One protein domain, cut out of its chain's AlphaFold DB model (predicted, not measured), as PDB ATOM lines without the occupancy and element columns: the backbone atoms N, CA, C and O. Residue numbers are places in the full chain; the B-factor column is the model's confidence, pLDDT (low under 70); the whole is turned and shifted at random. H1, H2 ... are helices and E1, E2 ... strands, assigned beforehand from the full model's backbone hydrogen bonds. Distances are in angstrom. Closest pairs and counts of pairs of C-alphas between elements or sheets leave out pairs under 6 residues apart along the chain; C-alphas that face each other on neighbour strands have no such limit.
ATOM      1  N   ILE A  10     224.778 158.205 186.009       69.25
ATOM      2  CA  ILE A  10     225.391 159.418 185.476       69.25
ATOM      3  C   ILE A  10     225.460 159.243 183.968       69.25
ATOM      4  O   ILE A  10     226.088 158.297 183.491       69.25
ATOM      5  N   TYR A  11     224.848 160.156 183.225       69.69
ATOM      6  CA  TYR A  11     225.069 160.247 181.790       69.69
ATOM      7  C   TYR A  11     225.559 161.641 181.419       69.69
ATOM      8  O   TYR A  11     225.136 162.653 181.978       69.69
ATOM      9  N   ILE A  12     226.492 161.662 180.474       69.19
ATOM     10  CA  ILE A  12     227.141 162.866 179.974       69.19
ATOM     11  C   ILE A  12     226.522 163.143 178.609       69.19
ATOM     12  O   ILE A  12     226.716 162.374 177.668       69.19
ATOM     13  N   MET A  13     225.741 164.217 178.499       59.38
ATOM     14  CA  MET A  13     225.180 164.630 177.214       59.38
ATOM     15  C   MET A  13     226.262 165.342 176.405       59.38
ATOM     16  O   MET A  13     226.734 166.416 176.779       59.38
ATOM     17  N   GLY A  14     226.678 164.704 175.311       49.31
ATOM     18  CA  GLY A  14     227.766 165.160 174.452       49.31
ATOM     19  C   GLY A  14     227.406 166.418 173.667       49.31
ATOM     20  O   GLY A  14     226.882 166.334 172.560       49.31
ATOM     21  N   THR A  15     227.740 167.583 174.217       48.25
ATOM     22  CA  THR A  15     227.967 168.813 173.448       48.25
ATOM     23  C   THR A  15     229.259 169.485 173.928       48.25
ATOM     24  O   THR A  15     229.898 168.993 174.860       48.25
ATOM     25  N   ILE A  16     229.656 170.596 173.292       50.97
ATOM     26  CA  ILE A  16     230.834 171.410 173.668       50.97
ATOM     27  C   ILE A  16     230.823 171.755 175.171       50.97
ATOM     28  O   ILE A  16     231.881 171.833 175.791       50.97
ATOM     29  N   ILE A  17     229.628 171.877 175.761       54.12
ATOM     30  CA  ILE A  17     229.393 171.951 177.204       54.12
ATOM     31  C   ILE A  17     228.712 170.639 177.612       54.12
ATOM     32  O   ILE A  17     227.616 170.319 177.153       54.12
ATOM     33  N   SER A  18     229.379 169.826 178.425       57.12
ATOM     34  CA  SER A  18     228.796 168.565 178.884       57.12
ATOM     35  C   SER A  18     227.782 168.832 179.991       57.12
ATOM     36  O   SER A  18     228.172 169.252 181.078       57.12
ATOM     37  N   ASN A  19     226.505 168.553 179.727       64.06
ATOM     38  CA  ASN A  19     225.489 168.478 180.773       64.06
ATOM     39  C   ASN A  19     225.602 167.108 181.438       64.06
ATOM     40  O   ASN A  19     225.445 166.077 180.775       64.06
ATOM     41  N   ILE A  20     225.904 167.094 182.731       73.69
ATOM     42  CA  ILE A  20     226.008 165.862 183.509       73.69
ATOM     43  C   ILE A  20     224.704 165.731 184.271       73.69
ATOM     44  O   ILE A  20     224.371 166.597 185.076       73.69
ATOM     45  N   VAL A  21     223.954 164.670 183.999       71.75
ATOM     46  CA  VAL A  21     222.688 164.423 184.684       71.75
ATOM     47  C   VAL A  21     222.838 163.211 185.577       71.75
ATOM     48  O   VAL A  21     223.402 162.190 185.179       71.75
ATOM     49  N   ILE A  22     222.320 163.335 186.791       75.06
ATOM     50  CA  ILE A  22     222.263 162.254 187.764       75.06
ATOM     51  C   ILE A  22     220.817 161.883 187.959       75.06
ATOM     52  O   ILE A  22     219.999 162.729 188.307       75.06
ATOM     53  N   VAL A  23     220.524 160.599 187.813       67.94
ATOM     54  CA  VAL A  23     219.242 160.056 188.245       67.94
ATOM     55  C   VAL A  23     219.413 159.517 189.659       67.94
ATOM     56  O   VAL A  23     220.070 158.494 189.868       67.94
ATOM     57  N   ALA A  24     218.842 160.218 190.636       68.94
ATOM     58  CA  ALA A  24     218.821 159.818 192.039       68.94
ATOM     59  C   ALA A  24     217.369 159.766 192.520       68.94
ATOM     60  O   ALA A  24     216.627 160.730 192.368       68.94
ATOM     61  N   ASN A  25     216.947 158.638 193.101       68.12
ATOM     62  CA  ASN A  25     215.569 158.440 193.578       68.12
ATOM     63  C   ASN A  25     214.489 158.787 192.524       68.12
ATOM     64  O   ASN A  25     213.465 159.358 192.872       68.12
ATOM     65  N   GLN A  26     214.718 158.429 191.251       67.56
ATOM     66  CA  GLN A  26     213.826 158.719 190.108       67.56
ATOM     67  C   GLN A  26     213.699 160.204 189.726       67.56
ATOM     68  O   GLN A  26     212.924 160.525 188.830       67.56
ATOM     69  N   ASN A  27     214.495 161.086 190.335       71.62
ATOM     70  CA  ASN A  27     214.604 162.483 189.938       71.62
ATOM     71  C   ASN A  27     215.889 162.702 189.139       71.62
ATOM     72  O   ASN A  27     216.951 162.187 189.501       71.62
ATOM     73  N   GLU A  28     215.779 163.476 188.064       76.19
ATOM     74  CA  GLU A  28     216.917 163.949 187.284       76.19
ATOM     75  C   GLU A  28     217.459 165.240 187.891       76.19
ATOM     76  O   GLU A  28     216.711 166.166 188.203       76.19
ATOM     77  N   LEU A  29     218.775 165.291 188.057       78.88
ATOM     78  CA  LEU A  29     219.490 166.440 188.592       78.88
ATOM     79  C   LEU A  29     220.560 166.838 187.602       78.88
ATOM     80  O   LEU A  29     221.419 166.024 187.261       78.88
ATOM     81  N   LEU A  30     220.532 168.093 187.184       84.88
ATOM     82  CA  LEU A  30     221.593 168.653 186.371       84.88
ATOM     83  C   LEU A  30     222.771 169.032 187.273       84.88
ATOM     84  O   LEU A  30     222.587 169.692 188.292       84.88
ATOM     85  N   LEU A  31     223.989 168.649 186.917       86.25
ATOM     86  CA  LEU A  31     225.184 169.246 187.501       86.25
ATOM     87  C   LEU A  31     225.600 170.444 186.663       86.25
ATOM     88  O   LEU A  31     225.819 170.320 185.455       86.25
ATOM     89  N   SER A  32     225.779 171.579 187.326       87.44
ATOM     90  CA  SER A  32     226.384 172.753 186.715       87.44
ATOM     91  C   SER A  32     227.832 172.430 186.348       87.44
ATOM     92  O   SER A  32     228.622 172.053 187.218       87.44
ATOM     93  N   ASN A  33     228.190 172.548 185.073       86.38
ATOM     94  CA  ASN A  33     229.534 172.250 184.585       86.38
ATOM     95  C   ASN A  33     230.195 173.529 184.038       86.38
ATOM     96  O   ASN A  33     230.006 173.849 182.865       86.38
ATOM     97  N   PRO A  34     230.961 174.271 184.863       84.88
ATOM     98  CA  PRO A  34     231.753 175.411 184.401       84.88
ATOM     99  C   PRO A  34     232.989 175.008 183.575       84.88
ATOM    100  O   PRO A  34     233.675 175.887 183.056       84.88
ATOM    101  N   GLY A  35     233.308 173.712 183.501       81.38
ATOM    102  CA  GLY A  35     234.451 173.184 182.765       81.38
ATOM    103  C   GLY A  35     234.140 172.857 181.304       81.38
ATOM    104  O   GLY A  35     233.130 173.264 180.728       81.38
ATOM    105  N   TRP A  36     235.043 172.094 180.699       83.88
ATOM    106  CA  TRP A  36     234.930 171.616 179.323       83.88
ATOM    107  C   TRP A  36     234.196 170.266 179.252       83.88
ATOM    108  O   TRP A  36     233.456 169.868 180.159       83.88
ATOM    109  N   GLY A  37     234.370 169.548 178.138       84.31
ATOM    110  CA  GLY A  37     233.853 168.194 177.972       84.31
ATOM    111  C   GLY A  37     234.307 167.270 179.104       84.31
ATOM    112  O   GLY A  37     235.474 167.285 179.493       84.31
ATOM    113  N   VAL A  38     233.389 166.466 179.636       87.31
ATOM    114  CA  VAL A  38     233.663 165.595 180.787       87.31
ATOM    115  C   VAL A  38     234.311 164.304 180.300       87.31
ATOM    116  O   VAL A  38     233.735 163.582 179.489       87.31
ATOM    117  N   ALA A  39     235.511 164.018 180.800       87.00
ATOM    118  CA  ALA A  39     236.283 162.826 180.469       87.00
ATOM    119  C   ALA A  39     235.912 161.633 181.362       87.00
ATOM    120  O   ALA A  39     235.848 160.499 180.890       87.00
ATOM    121  N   ALA A  40     235.648 161.880 182.649       89.50
ATOM    122  CA  ALA A  40     235.290 160.838 183.602       89.50
ATOM    123  C   ALA A  40     234.436 161.385 184.754       89.50
ATOM    124  O   ALA A  40     234.474 162.573 185.074       89.50
ATOM    125  N   ALA A  41     233.680 160.501 185.403       91.44
ATOM    126  CA  ALA A  41     232.914 160.816 186.600       91.44
ATOM    127  C   ALA A  41     232.911 159.626 187.565       91.44
ATOM    128  O   ALA A  41     232.921 158.469 187.144       91.44
ATOM    129  N   ALA A  42     232.868 159.913 188.862       91.94
ATOM    130  CA  ALA A  42     232.755 158.932 189.928       91.94
ATOM    131  C   ALA A  42     231.701 159.387 190.940       91.94
ATOM    132  O   ALA A  42     231.614 160.567 191.271       91.94
ATOM    133  N   ALA A  43     230.915 158.443 191.452       90.12
ATOM    134  CA  ALA A  43     229.966 158.683 192.532       90.12
ATOM    135  C   ALA A  43     230.435 157.960 193.792       90.12
ATOM    136  O   ALA A  43     230.803 156.787 193.743       90.12
ATOM    137  N   VAL A  44     230.383 158.650 194.926       91.19
ATOM    138  CA  VAL A  44     230.768 158.107 196.227       91.19
ATOM    139  C   VAL A  44     229.698 158.450 197.246       91.19
ATOM    140  O   VAL A  44     229.140 159.545 197.243       91.19
ATOM    141  N   ARG A  45     229.395 157.511 198.137       89.00
ATOM    142  CA  ARG A  45     228.363 157.687 199.154       89.00
ATOM    143  C   ARG A  45     228.969 157.757 200.545       89.00
ATOM    144  O   ARG A  45     229.611 156.809 200.986       89.00
ATOM    145  N   HIS A  46     228.692 158.848 201.247       89.00
ATOM    146  CA  HIS A  46     228.894 158.969 202.683       89.00
ATOM    147  C   HIS A  46     227.602 158.583 203.430       89.00
ATOM    148  O   HIS A  46     226.527 158.476 202.835       89.00
ATOM    149  N   LYS A  47     227.679 158.392 204.754       86.25
ATOM    150  CA  LYS A  47     226.495 158.113 205.594       86.25
ATOM    151  C   LYS A  47     225.428 159.212 205.503       86.25
ATOM    152  O   LYS A  47     224.244 158.894 205.526       86.25
ATOM    153  N   ASN A  48     225.850 160.470 205.344       84.25
ATOM    154  CA  ASN A  48     224.961 161.637 205.428       84.25
ATOM    155  C   ASN A  48     224.690 162.315 204.075       84.25
ATOM    156  O   ASN A  48     223.691 163.007 203.937       84.25
ATOM    157  N   PHE A  49     225.562 162.125 203.085       88.31
ATOM    158  CA  PHE A  49     225.480 162.791 201.784       88.31
ATOM    159  C   PHE A  49     226.034 161.883 200.683       88.31
ATOM    160  O   PHE A  49     226.717 160.893 200.950       88.31
ATOM    161  N   ASN A  50     225.765 162.224 199.430       88.69
ATOM    162  CA  ASN A  50     226.438 161.641 198.275       88.69
ATOM    163  C   ASN A  50     227.330 162.702 197.651       88.69
ATOM    164  O   ASN A  50     226.983 163.881 197.651       88.69
ATOM    165  N   CYS A  51     228.459 162.257 197.119       91.50
ATOM    166  CA  CYS A  51     229.371 163.073 196.352       91.50
ATOM    167  C   CYS A  51     229.486 162.551 194.939       91.50
ATOM    168  O   CYS A  51     229.498 161.342 194.699       91.50
ATOM    169  N   ILE A  52     229.625 163.486 194.016       92.12
ATOM    170  CA  ILE A  52     229.980 163.183 192.642       92.12
ATOM    171  C   ILE A  52     231.213 163.985 192.317       92.12
ATOM    172  O   ILE A  52     231.310 165.158 192.655       92.12
ATOM    173  N   VAL A  53     232.172 163.315 191.709       94.56
ATOM    174  CA  VAL A  53     233.423 163.910 191.279       94.56
ATOM    175  C   VAL A  53     233.472 163.771 189.776       94.56
ATOM    176  O   VAL A  53     233.231 162.683 189.253       94.56
ATOM    177  N   THR A  54     233.759 164.856 189.079       93.81
ATOM    178  CA  THR A  54     233.880 164.859 187.622       93.81
ATOM    179  C   THR A  54     235.255 165.364 187.248       93.81
ATOM    180  O   THR A  54     235.828 166.191 187.952       93.81
ATOM    181  N   LEU A  55     235.772 164.856 186.140       93.12
ATOM    182  CA  LEU A  55     237.033 165.253 185.541       93.12
ATOM    183  C   LEU A  55     236.748 165.689 184.110       93.12
ATOM    184  O   LEU A  55     236.184 164.908 183.339       93.12
ATOM    185  N   ASP A  56     237.131 166.907 183.754       90.44
ATOM    186  CA  ASP A  56     237.045 167.389 182.378       90.44
ATOM    187  C   ASP A  56     238.328 167.111 181.573       90.44
ATOM    188  O   ASP A  56     239.371 166.738 182.115       90.44
ATOM    189  N   ILE A  57     238.253 167.301 180.255       86.69
ATOM    190  CA  ILE A  57     239.371 167.090 179.321       86.69
ATOM    191  C   ILE A  57     240.582 168.005 179.564       86.69
ATOM    192  O   ILE A  57     241.662 167.735 179.041       86.69
ATOM    193  N   THR A  58     240.427 169.089 180.326       88.81
ATOM    194  CA  THR A  58     241.527 169.993 180.694       88.81
ATOM    195  C   THR A  58     242.213 169.587 181.995       88.81
ATOM    196  O   THR A  58     243.271 170.124 182.328       88.81
ATOM    197  N   GLY A  59     241.655 168.601 182.699       90.75
ATOM    198  CA  GLY A  59     242.109 168.169 184.012       90.75
ATOM    199  C   GLY A  59     241.384 168.863 185.164       90.75
ATOM    200  O   GLY A  59     241.810 168.717 186.305       90.75
ATOM    201  N   MET A  60     240.312 169.614 184.913       93.44
ATOM    202  CA  MET A  60     239.528 170.246 185.971       93.44
ATOM    203  C   MET A  60     238.724 169.191 186.722       93.44
ATOM    204  O   MET A  60     237.978 168.414 186.121       93.44
ATOM    205  N   ILE A  61     238.863 169.184 188.043       95.38
ATOM    206  CA  ILE A  61     238.081 168.362 188.954       95.38
ATOM    207  C   ILE A  61     237.010 169.231 189.594       95.38
ATOM    208  O   ILE A  61     237.306 170.259 190.208       95.38
ATOM    209  N   LEU A  62     235.768 168.768 189.506       95.12
ATOM    210  CA  LEU A  62     234.633 169.357 190.204       95.12
ATOM    211  C   LEU A  62     234.078 168.343 191.196       95.12
ATOM    212  O   LEU A  62     233.896 167.170 190.862       95.12
ATOM    213  N   VAL A  63     233.813 168.793 192.420       95.25
ATOM    214  CA  VAL A  63     233.199 167.980 193.473       95.25
ATOM    215  C   VAL A  63     231.829 168.549 193.787       95.25
ATOM    216  O   VAL A  63     231.702 169.694 194.207       95.25
ATOM    217  N   TYR A  64     230.811 167.723 193.626       92.69
ATOM    218  CA  TYR A  64     229.424 168.014 193.943       92.69
ATOM    219  C   TYR A  64     229.026 167.231 195.183       92.69
ATOM    220  O   TYR A  64     229.525 166.126 195.416       92.69
ATOM    221  N   GLY A  65     228.088 167.767 195.953       90.31
ATOM    222  CA  GLY A  65     227.504 167.066 197.086       90.31
ATOM    223  C   GLY A  65     226.006 167.301 197.171       90.31
ATOM    224  O   GLY A  65     225.512 168.362 196.797       90.31
ATOM    225  N   TYR A  66     225.285 166.311 197.689       86.69
ATOM    226  CA  TYR A  66     223.862 166.432 197.992       86.69
ATOM    227  C   TYR A  66     223.407 165.444 199.066       86.69
ATOM    228  O   TYR A  66     223.916 164.323 199.167       86.69
ATOM    229  N   ASN A  67     222.363 165.812 199.806       84.94
ATOM    230  CA  ASN A  67     221.665 164.898 200.710       84.94
ATOM    231  C   ASN A  67     220.466 164.282 199.979       84.94
ATOM    232  O   ASN A  67     219.721 164.991 199.306       84.94
ATOM    233  N   GLN A  68     220.263 162.967 200.108       70.88
ATOM    234  CA  GLN A  68     219.136 162.276 199.454       70.88
ATOM    235  C   GLN A  68     217.772 162.764 199.956       70.88
ATOM    236  O   GLN A  68     216.810 162.743 199.193       70.88
ATOM    237  N   ASP A  69     217.711 163.221 201.207       66.19
ATOM    238  CA  ASP A  69     216.462 163.589 201.876       66.19
ATOM    239  C   ASP A  69     216.057 165.056 201.637       66.19
ATOM    240  O   ASP A  69     214.905 165.416 201.852       66.19
ATOM    241  N   SER A  70     216.973 165.909 201.157       61.41
ATOM    242  CA  SER A  70     216.738 167.348 200.937       61.41
ATOM    243  C   SER A  70     216.862 167.753 199.461       61.41
ATOM    244  O   SER A  70     217.357 168.832 199.127       61.41
ATOM    245  N   MET A  71     216.438 166.859 198.568       64.25
ATOM    246  CA  MET A  71     216.465 167.024 197.112       64.25
ATOM    247  C   MET A  71     215.373 167.985 196.624       64.25
ATOM    248  O   MET A  71     214.359 167.564 196.080       64.25
ATOM    249  N   MET A  72     215.568 169.286 196.843       63.19
ATOM    250  CA  MET A  72     214.637 170.340 196.396       63.19
ATOM    251  C   MET A  72     215.127 171.102 195.154       63.19
ATOM    252  O   MET A  72     214.390 171.922 194.612       63.19
ATOM    253  N   LYS A  73     216.377 170.889 194.721       66.75
ATOM    254  CA  LYS A  73     217.007 171.643 193.626       66.75
ATOM    255  C   LYS A  73     217.129 170.776 192.376       66.75
ATOM    256  O   LYS A  73     217.630 169.664 192.467       66.75
ATOM    257  N   ASN A  74     216.743 171.323 191.224       76.06
ATOM    258  CA  ASN A  74     216.897 170.670 189.915       76.06
ATOM    259  C   ASN A  74     218.334 170.763 189.368       76.06
ATOM    260  O   ASN A  74     218.674 170.075 188.407       76.06
ATOM    261  N   GLU A  75     219.169 171.612 189.975       83.69
ATOM    262  CA  GLU A  75     220.566 171.814 189.601       83.69
ATOM    263  C   GLU A  75     221.479 171.770 190.836       83.69
ATOM    264  O   GLU A  75     221.163 172.341 191.887       83.69
ATOM    265  N   LEU A  76     222.622 171.099 190.703       86.94
ATOM    266  CA  LEU A  76     223.688 171.026 191.694       86.94
ATOM    267  C   LEU A  76     224.909 171.803 191.201       86.94
ATOM    268  O   LEU A  76     225.489 171.499 190.159       86.94
ATOM    269  N   VAL A  77     225.324 172.785 191.992       89.62
ATOM    270  CA  VAL A  77     226.537 173.580 191.764       89.62
ATOM    271  C   VAL A  77     227.728 172.847 192.395       89.62
ATOM    272  O   VAL A  77     227.549 172.221 193.447       89.62
ATOM    273  N   PRO A  78     228.927 172.875 191.786       92.56
ATOM    274  CA  PRO A  78     230.105 172.283 192.407       92.56
ATOM    275  C   PRO A  78     230.426 172.982 193.734       92.56
ATOM    276  O   PRO A  78     230.450 174.207 193.813       92.56
ATOM    277  N   LEU A  79     230.689 172.182 194.764       94.00
ATOM    278  CA  LEU A  79     231.142 172.631 196.080       94.00
ATOM    279  C   LEU A  79     232.625 172.995 196.053       94.00
ATOM    280  O   LEU A  79     233.054 173.935 196.705       94.00
ATOM    281  N   LEU A  80     233.416 172.223 195.304       94.75
ATOM    282  CA  LEU A  80     234.850 172.437 195.155       94.75
ATOM    283  C   LEU A  80     235.233 172.340 193.682       94.75
ATOM    284  O   LEU A  80     234.684 171.525 192.935       94.75
ATOM    285  N   CYS A  81     236.214 173.146 193.296       95.19
ATOM    286  CA  CYS A  81     236.801 173.168 191.966       95.19
ATOM    287  C   CYS A  81     238.318 173.310 192.094       95.19
ATOM    288  O   CYS A  81     238.800 174.187 192.814       95.19
ATOM    289  N   PHE A  82     239.068 172.439 191.425       95.31
ATOM    290  CA  PHE A  82     240.526 172.518 191.361       95.31
ATOM    291  C   PHE A  82     241.062 171.773 190.140       95.31
ATOM    292  O   PHE A  82     240.383 170.925 189.569       95.31
ATOM    293  N   ASN A  83     242.297 172.072 189.743       94.25
ATOM    294  CA  ASN A  83     242.931 171.406 188.611       94.25
ATOM    295  C   ASN A  83     243.777 170.223 189.070       94.25
ATOM    296  O   ASN A  83     244.573 170.322 190.007       94.25
ATOM    297  N   ALA A  84     243.631 169.119 188.348       91.81
ATOM    298  CA  ALA A  84     244.598 168.046 188.325       91.81
ATOM    299  C   ALA A  84     245.824 168.438 187.476       91.81
ATOM    300  O   ALA A  84     246.075 169.606 187.170       91.81
ATOM    301  N   PHE A  85     246.603 167.438 187.077       86.31
ATOM    302  CA  PHE A  85     247.648 167.587 186.071       86.31
ATOM    303  C   PHE A  85     247.072 167.457 184.648       86.31
ATOM    304  O   PHE A  85     246.022 166.849 184.431       86.31
ATOM    305  N   SER A  86     247.780 168.007 183.659       81.50
ATOM    306  CA  SER A  86     247.378 167.950 182.247       81.50
ATOM    307  C   SER A  86     247.295 166.510 181.721       81.50
ATOM    308  O   SER A  86     248.122 165.672 182.070       81.50
ATOM    309  N   ASN A  87     246.350 166.233 180.818       82.44
ATOM    310  CA  ASN A  87     246.105 164.902 180.232       82.44
ATOM    311  C   ASN A  87     245.617 163.838 181.232       82.44
ATOM    312  O   ASN A  87     245.773 162.637 180.990       82.44
ATOM    313  N   ALA A  88     245.041 164.267 182.352       89.19
ATOM    314  CA  ALA A  88     244.247 163.414 183.219       89.19
ATOM    315  C   ALA A  88     243.027 162.870 182.453       89.19
ATOM    316  O   ALA A  88     242.261 163.639 181.880       89.19
ATOM    317  N   THR A  89     242.844 161.549 182.441       89.69
ATOM    318  CA  THR A  89     241.780 160.892 181.656       89.69
ATOM    319  C   THR A  89     240.923 159.941 182.465       89.69
ATOM    320  O   THR A  89     239.747 159.769 182.159       89.69
ATOM    321  N   TYR A  90     241.490 159.316 183.493       92.94
ATOM    322  CA  TYR A  90     240.770 158.371 184.333       92.94
ATOM    323  C   TYR A  90     240.597 158.943 185.729       92.94
ATOM    324  O   TYR A  90     241.501 159.579 186.271       92.94
ATOM    325  N   LEU A  91     239.436 158.671 186.312       95.19
ATOM    326  CA  LEU A  91     239.042 159.140 187.628       95.19
ATOM    327  C   LEU A  91     238.438 157.974 188.402       95.19
ATOM    328  O   LEU A  91     237.566 157.268 187.898       95.19
ATOM    329  N   THR A  92     238.856 157.818 189.647       95.94
ATOM    330  CA  THR A  92     238.102 157.068 190.646       95.94
ATOM    331  C   THR A  92     238.083 157.856 191.942       95.94
ATOM    332  O   THR A  92     238.993 158.635 192.231       95.94
ATOM    333  N   ALA A  93     237.032 157.672 192.723       96.44
ATOM    334  CA  ALA A  93     236.904 158.308 194.015       96.44
ATOM    335  C   ALA A  93     236.380 157.295 195.026       96.44
ATOM    336  O   ALA A  93     235.577 156.420 194.703       96.44
ATOM    337  N   THR A  94     236.846 157.416 196.260       96.31
ATOM    338  CA  THR A  94     236.376 156.602 197.376       96.31
ATOM    339  C   THR A  94     236.419 157.411 198.660       96.31
ATOM    340  O   THR A  94     237.182 158.365 198.787       96.31
ATOM    341  N   LEU A  95     235.596 157.028 199.627       93.81
ATOM    342  CA  LEU A  95     235.680 157.559 200.978       93.81
ATOM    343  C   LEU A  95     236.464 156.570 201.826       93.81
ATOM    344  O   LEU A  95     236.140 155.384 201.871       93.81
ATOM    345  N   SER A  96     237.480 157.075 202.512       91.44
ATOM    346  CA  SER A  96     238.225 156.328 203.513       91.44
ATOM    347  C   SER A  96     238.207 157.132 204.803       91.44
ATOM    348  O   SER A  96     238.790 158.213 204.885       91.44
ATOM    349  N   ASN A  97     237.491 156.623 205.807       88.31
ATOM    350  CA  ASN A  97     237.209 157.342 207.051       88.31
ATOM    351  C   ASN A  97     236.574 158.723 206.778       88.31
ATOM    352  O   ASN A  97     235.545 158.812 206.113       88.31
ATOM    353  N   GLU A  98     237.192 159.795 207.279       92.88
ATOM    354  CA  GLU A  98     236.739 161.188 207.153       92.88
ATOM    355  C   GLU A  98     237.454 161.932 206.007       92.88
ATOM    356  O   GLU A  98     237.626 163.154 206.049       92.88
ATOM    357  N   VAL A  99     237.899 161.201 204.980       95.88
ATOM    358  CA  VAL A  99     238.601 161.748 203.813       95.88
ATOM    359  C   VAL A  99     237.999 161.193 202.523       95.88
ATOM    360  O   VAL A  99     237.844 159.983 202.350       95.88
ATOM    361  N   LEU A 100     237.677 162.093 201.594       96.56
ATOM    362  CA  LEU A 100     237.410 161.768 200.199       96.56
ATOM    363  C   LEU A 100     238.749 161.667 199.466       96.56
ATOM    364  O   LEU A 100     239.472 162.654 199.336       96.56
ATOM    365  N   LEU A 101     239.058 160.466 198.995       97.62
ATOM    366  CA  LEU A 101     240.209 160.184 198.152       97.62
ATOM    367  C   LEU A 101     239.771 160.247 196.693       97.62
ATOM    368  O   LEU A 101     238.840 159.547 196.292       97.62
ATOM    369  N   ILE A 102     240.458 161.061 195.901       97.62
ATOM    370  CA  ILE A 102     240.235 161.187 194.461       97.62
ATOM    371  C   ILE A 102     241.526 160.786 193.766       97.62
ATOM    372  O   ILE A 102     242.516 161.508 193.833       97.62
ATOM    373  N   ALA A 103     241.523 159.635 193.102       96.88
ATOM    374  CA  ALA A 103     242.657 159.182 192.315       96.88
ATOM    375  C   ALA A 103     242.423 159.504 190.840       96.88
ATOM    376  O   ALA A 103     241.396 159.143 190.259       96.88
ATOM    377  N   VAL A 104     243.403 160.171 190.241       96.50
ATOM    378  CA  VAL A 104     243.389 160.574 188.839       96.50
ATOM    379  C   VAL A 104     244.601 159.994 188.141       96.50
ATOM    380  O   VAL A 104     245.722 160.112 188.635       96.50
ATOM    381  N   MET A 105     244.373 159.377 186.985       95.56
ATOM    382  CA  MET A 105     245.421 158.784 186.164       95.56
ATOM    383  C   MET A 105     245.441 159.424 184.779       95.56
ATOM    384  O   MET A 105     244.399 159.650 184.157       95.56
ATOM    385  N   GLY A 106     246.649 159.721 184.310       90.19
ATOM    386  CA  GLY A 106     246.894 160.246 182.977       90.19
ATOM    387  C   GLY A 106     247.079 159.136 181.959       90.19
ATOM    388  O   GLY A 106     247.323 157.979 182.305       90.19
ATOM    389  N   VAL A 107     247.062 159.509 180.683       83.38
ATOM    390  CA  VAL A 107     247.284 158.573 179.565       83.38
ATOM    391  C   VAL A 107     248.635 157.845 179.617       83.38
ATOM    392  O   VAL A 107     248.762 156.759 179.062       83.38
ATOM    393  N   VAL A 108     249.636 158.411 180.303       85.31
ATOM    394  CA  VAL A 108     250.997 157.847 180.428       85.31
ATOM    395  C   VAL A 108     251.189 157.076 181.746       85.31
ATOM    396  O   VAL A 108     252.302 156.721 182.120       85.31
ATOM    397  N   GLY A 109     250.106 156.810 182.479       81.56
ATOM    398  CA  GLY A 109     250.127 155.971 183.678       81.56
ATOM    399  C   GLY A 109     250.626 156.639 184.956       81.56
ATOM    400  O   GLY A 109     250.758 155.974 185.980       81.56
ATOM    401  N   ASN A 110     250.856 157.949 184.936       88.25
ATOM    402  CA  ASN A 110     251.068 158.719 186.153       88.25
ATOM    403  C   ASN A 110     249.752 158.836 186.936       88.25
ATOM    404  O   ASN A 110     248.714 159.172 186.364       88.25
ATOM    405  N   VAL A 111     249.814 158.565 188.240       93.69
ATOM    406  CA  VAL A 111     248.662 158.597 189.149       93.69
ATOM    407  C   VAL A 111     248.920 159.620 190.245       93.69
ATOM    408  O   VAL A 111     249.976 159.597 190.875       93.69
ATOM    409  N   ILE A 112     247.947 160.494 190.488       95.06
ATOM    410  CA  ILE A 112     247.932 161.403 191.637       95.06
ATOM    411  C   ILE A 112     246.687 161.107 192.464       95.06
ATOM    412  O   ILE A 112     245.606 160.897 191.914       95.06
ATOM    413  N   VAL A 113     246.848 161.091 193.785       96.12
ATOM    414  CA  VAL A 113     245.748 160.953 194.738       96.12
ATOM    415  C   VAL A 113     245.599 162.267 195.492       96.12
ATOM    416  O   VAL A 113     246.550 162.746 196.104       96.12
ATOM    417  N   TYR A 114     244.406 162.843 195.424       96.56
ATOM    418  CA  TYR A 114     244.014 164.020 196.182       96.56
ATOM    419  C   TYR A 114     243.213 163.595 197.406       96.56
ATOM    420  O   TYR A 114     242.363 162.706 197.324       96.56
ATOM    421  N   GLU A 115     243.464 164.266 198.522       96.38
ATOM    422  CA  GLU A 115     242.782 164.026 199.786       96.38
ATOM    423  C   GLU A 115     241.975 165.261 200.170       96.38
ATOM    424  O   GLU A 115     242.526 166.347 200.355       96.38
ATOM    425  N   ILE A 116     240.661 165.101 200.297       96.31
ATOM    426  CA  ILE A 116     239.758 166.173 200.712       96.31
ATOM    427  C   ILE A 116     239.100 165.759 202.029       96.31
ATOM    428  O   ILE A 116     238.347 164.783 202.052       96.31
ATOM    429  N   PRO A 117     239.335 166.483 203.136       95.88
ATOM    430  CA  PRO A 117     238.643 166.212 204.387       95.88
ATOM    431  C   PRO A 117     237.124 166.316 204.211       95.88
ATOM    432  O   PRO A 117     236.617 167.320 203.709       95.88
ATOM    433  N   VAL A 118     236.379 165.318 204.691       93.94
ATOM    434  CA  VAL A 118     234.907 165.279 204.612       93.94
ATOM    435  C   VAL A 118     234.276 166.509 205.268       93.94
ATOM    436  O   VAL A 118     233.296 167.045 204.756       93.94
ATOM    437  N   LYS A 119     234.884 167.025 206.343       93.75
ATOM    438  CA  LYS A 119     234.457 168.276 206.987       93.75
ATOM    439  C   LYS A 119     234.380 169.458 206.014       93.75
ATOM    440  O   LYS A 119     233.449 170.239 206.123       93.75
ATOM    441  N   THR A 120     235.301 169.555 205.050       93.25
ATOM    442  CA  THR A 120     235.315 170.634 204.051       93.25
ATOM    443  C   THR A 120     234.073 170.550 203.171       93.25
ATOM    444  O   THR A 120     233.402 171.547 202.952       93.25
ATOM    445  N   ILE A 121     233.713 169.338 202.741       91.88
ATOM    446  CA  ILE A 121     232.515 169.091 201.928       91.88
ATOM    447  C   ILE A 121     231.247 169.424 202.721       91.88
ATOM    448  O   ILE A 121     230.342 170.059 202.195       91.88
ATOM    449  N   ILE A 122     231.183 169.011 203.992       90.25
ATOM    450  CA  ILE A 122     230.036 169.290 204.868       90.25
ATOM    451  C   ILE A 122     229.854 170.796 205.073       90.25
ATOM    452  O   ILE A 122     228.727 171.273 205.031       90.25
ATOM    453  N   THR A 123     230.942 171.543 205.275       89.94
ATOM    454  CA  THR A 123     230.879 173.002 205.409       89.94
ATOM    455  C   THR A 123     230.293 173.651 204.155       89.94
ATOM    456  O   THR A 123     229.356 174.436 204.273       89.94
ATOM    457  N   GLU A 124     230.769 173.269 202.965       86.69
ATOM    458  CA  GLU A 124     230.270 173.808 201.688       86.69
ATOM    459  C   GLU A 124     228.827 173.385 201.368       86.69
ATOM    460  O   GLU A 124     228.092 174.109 200.700       86.69
ATOM    461  N   LEU A 125     228.377 172.231 201.872       84.31
ATOM    462  CA  LEU A 125     226.984 171.790 201.751       84.31
ATOM    463  C   LEU A 125     225.986 172.686 202.506       84.31
ATOM    464  O   LEU A 125     224.780 172.551 202.291       84.31
ATOM    465  N   GLY A 126     226.475 173.598 203.348       70.19
ATOM    466  CA  GLY A 126     225.662 174.474 204.184       70.19
ATOM    467  C   GLY A 126     225.535 173.934 205.600       70.19
ATOM    468  O   GLY A 126     224.429 173.605 206.027       70.19
TER     469      GLY A 126
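What this domain is: This is residues 10 to 126 of the 127 residues of an uncharacterized protein of Oesophagostomum dentatum (UniProt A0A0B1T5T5). Three small antiparallel sheets stand in a stack, with the four strands E4 to E7 in the middle, the sheet E8 to E10 face to face with one side of it, and the sheet E1 to E3 less fully face to face with the other. The short helix H1 packs near one end of E6 and grazes the sheet E8 to E10. The printed part has 117 residues, with ten named strands and then one named helix; it is mostly strand. It is compact, with a radius of gyration of the C-alphas of 13.6 A, and only just flat, spanning 41 by 35 by 19 A.

Where its parts are: Find C-alpha 10 at (225.391, 159.418, 185.476), where E1, residues 10 to 13, begins. E2, residues 19 to 24, and E3, residues 27 to 31, follow. At C-alpha 38, (233.663, 165.595, 180.787), E4 sets out to residue 45, 20.7 A. E5, residues 50 to 56, covers 20.0 A, E6, residues 60 to 66, 20.1 A, and E7 holds residues 80 to 83. E8, residues 88 to 96, runs 22.3 A, E9, residues 99 to 106, 22.5 A, and E10, residues 111 to 117, 19.8 A. H1, residues 118 to 124, ends at C-alpha 124, (230.270, 173.808, 201.688).

How they stand to each other: Begin with the twisted sheet E4 E5 E6 E7, a meander, each strand the antiparallel neighbour of the one before. Look there for N 42 and O 53 at 2.8 A, N 52 and O 64 at 3.0 A, and N 61 and O 82 at 2.8 A. The meander E8 E9 E10 has N 92 and O 103 at 2.9 A and N 102 and O 114 at 2.9 A. These two sheets are face to face, 9.1 A centre to centre; the closest C-alphas of E4 and E8 are those of Ala 42 and Thr 92, 5.7 A apart. E10 is apart from E4 and E5. The meander E1 E2 E3, with N 13 and O 19 at 3.0 A and N 22 and O 29 at 2.9 A, faces the sheet E4 E5 E6 E7 at 10.1 A; the closest C-alphas of E1 and E4 are those of Ile 12 and Val 38, 7.1 A apart. H1 is on the sheet E4 E5 E6 E7, over E6, at a height of 8.7 A over the sheet. Every O i to N i+4 pair in H1 is within hydrogen-bond range.

The domain as a whole: The C-alphas of Met 72 and Val 108, the two farthest apart, are 41.6 A from each other. The printed part has no cut. The link E6 to E7 is long, and its residues 75 to 76 pair, parallel, with residues 30 to 31 of E3. The mean pLDDT of the printed part is 84.9; look for values under 70 at residues 10 to 19, 23 to 26 and 69 to 73.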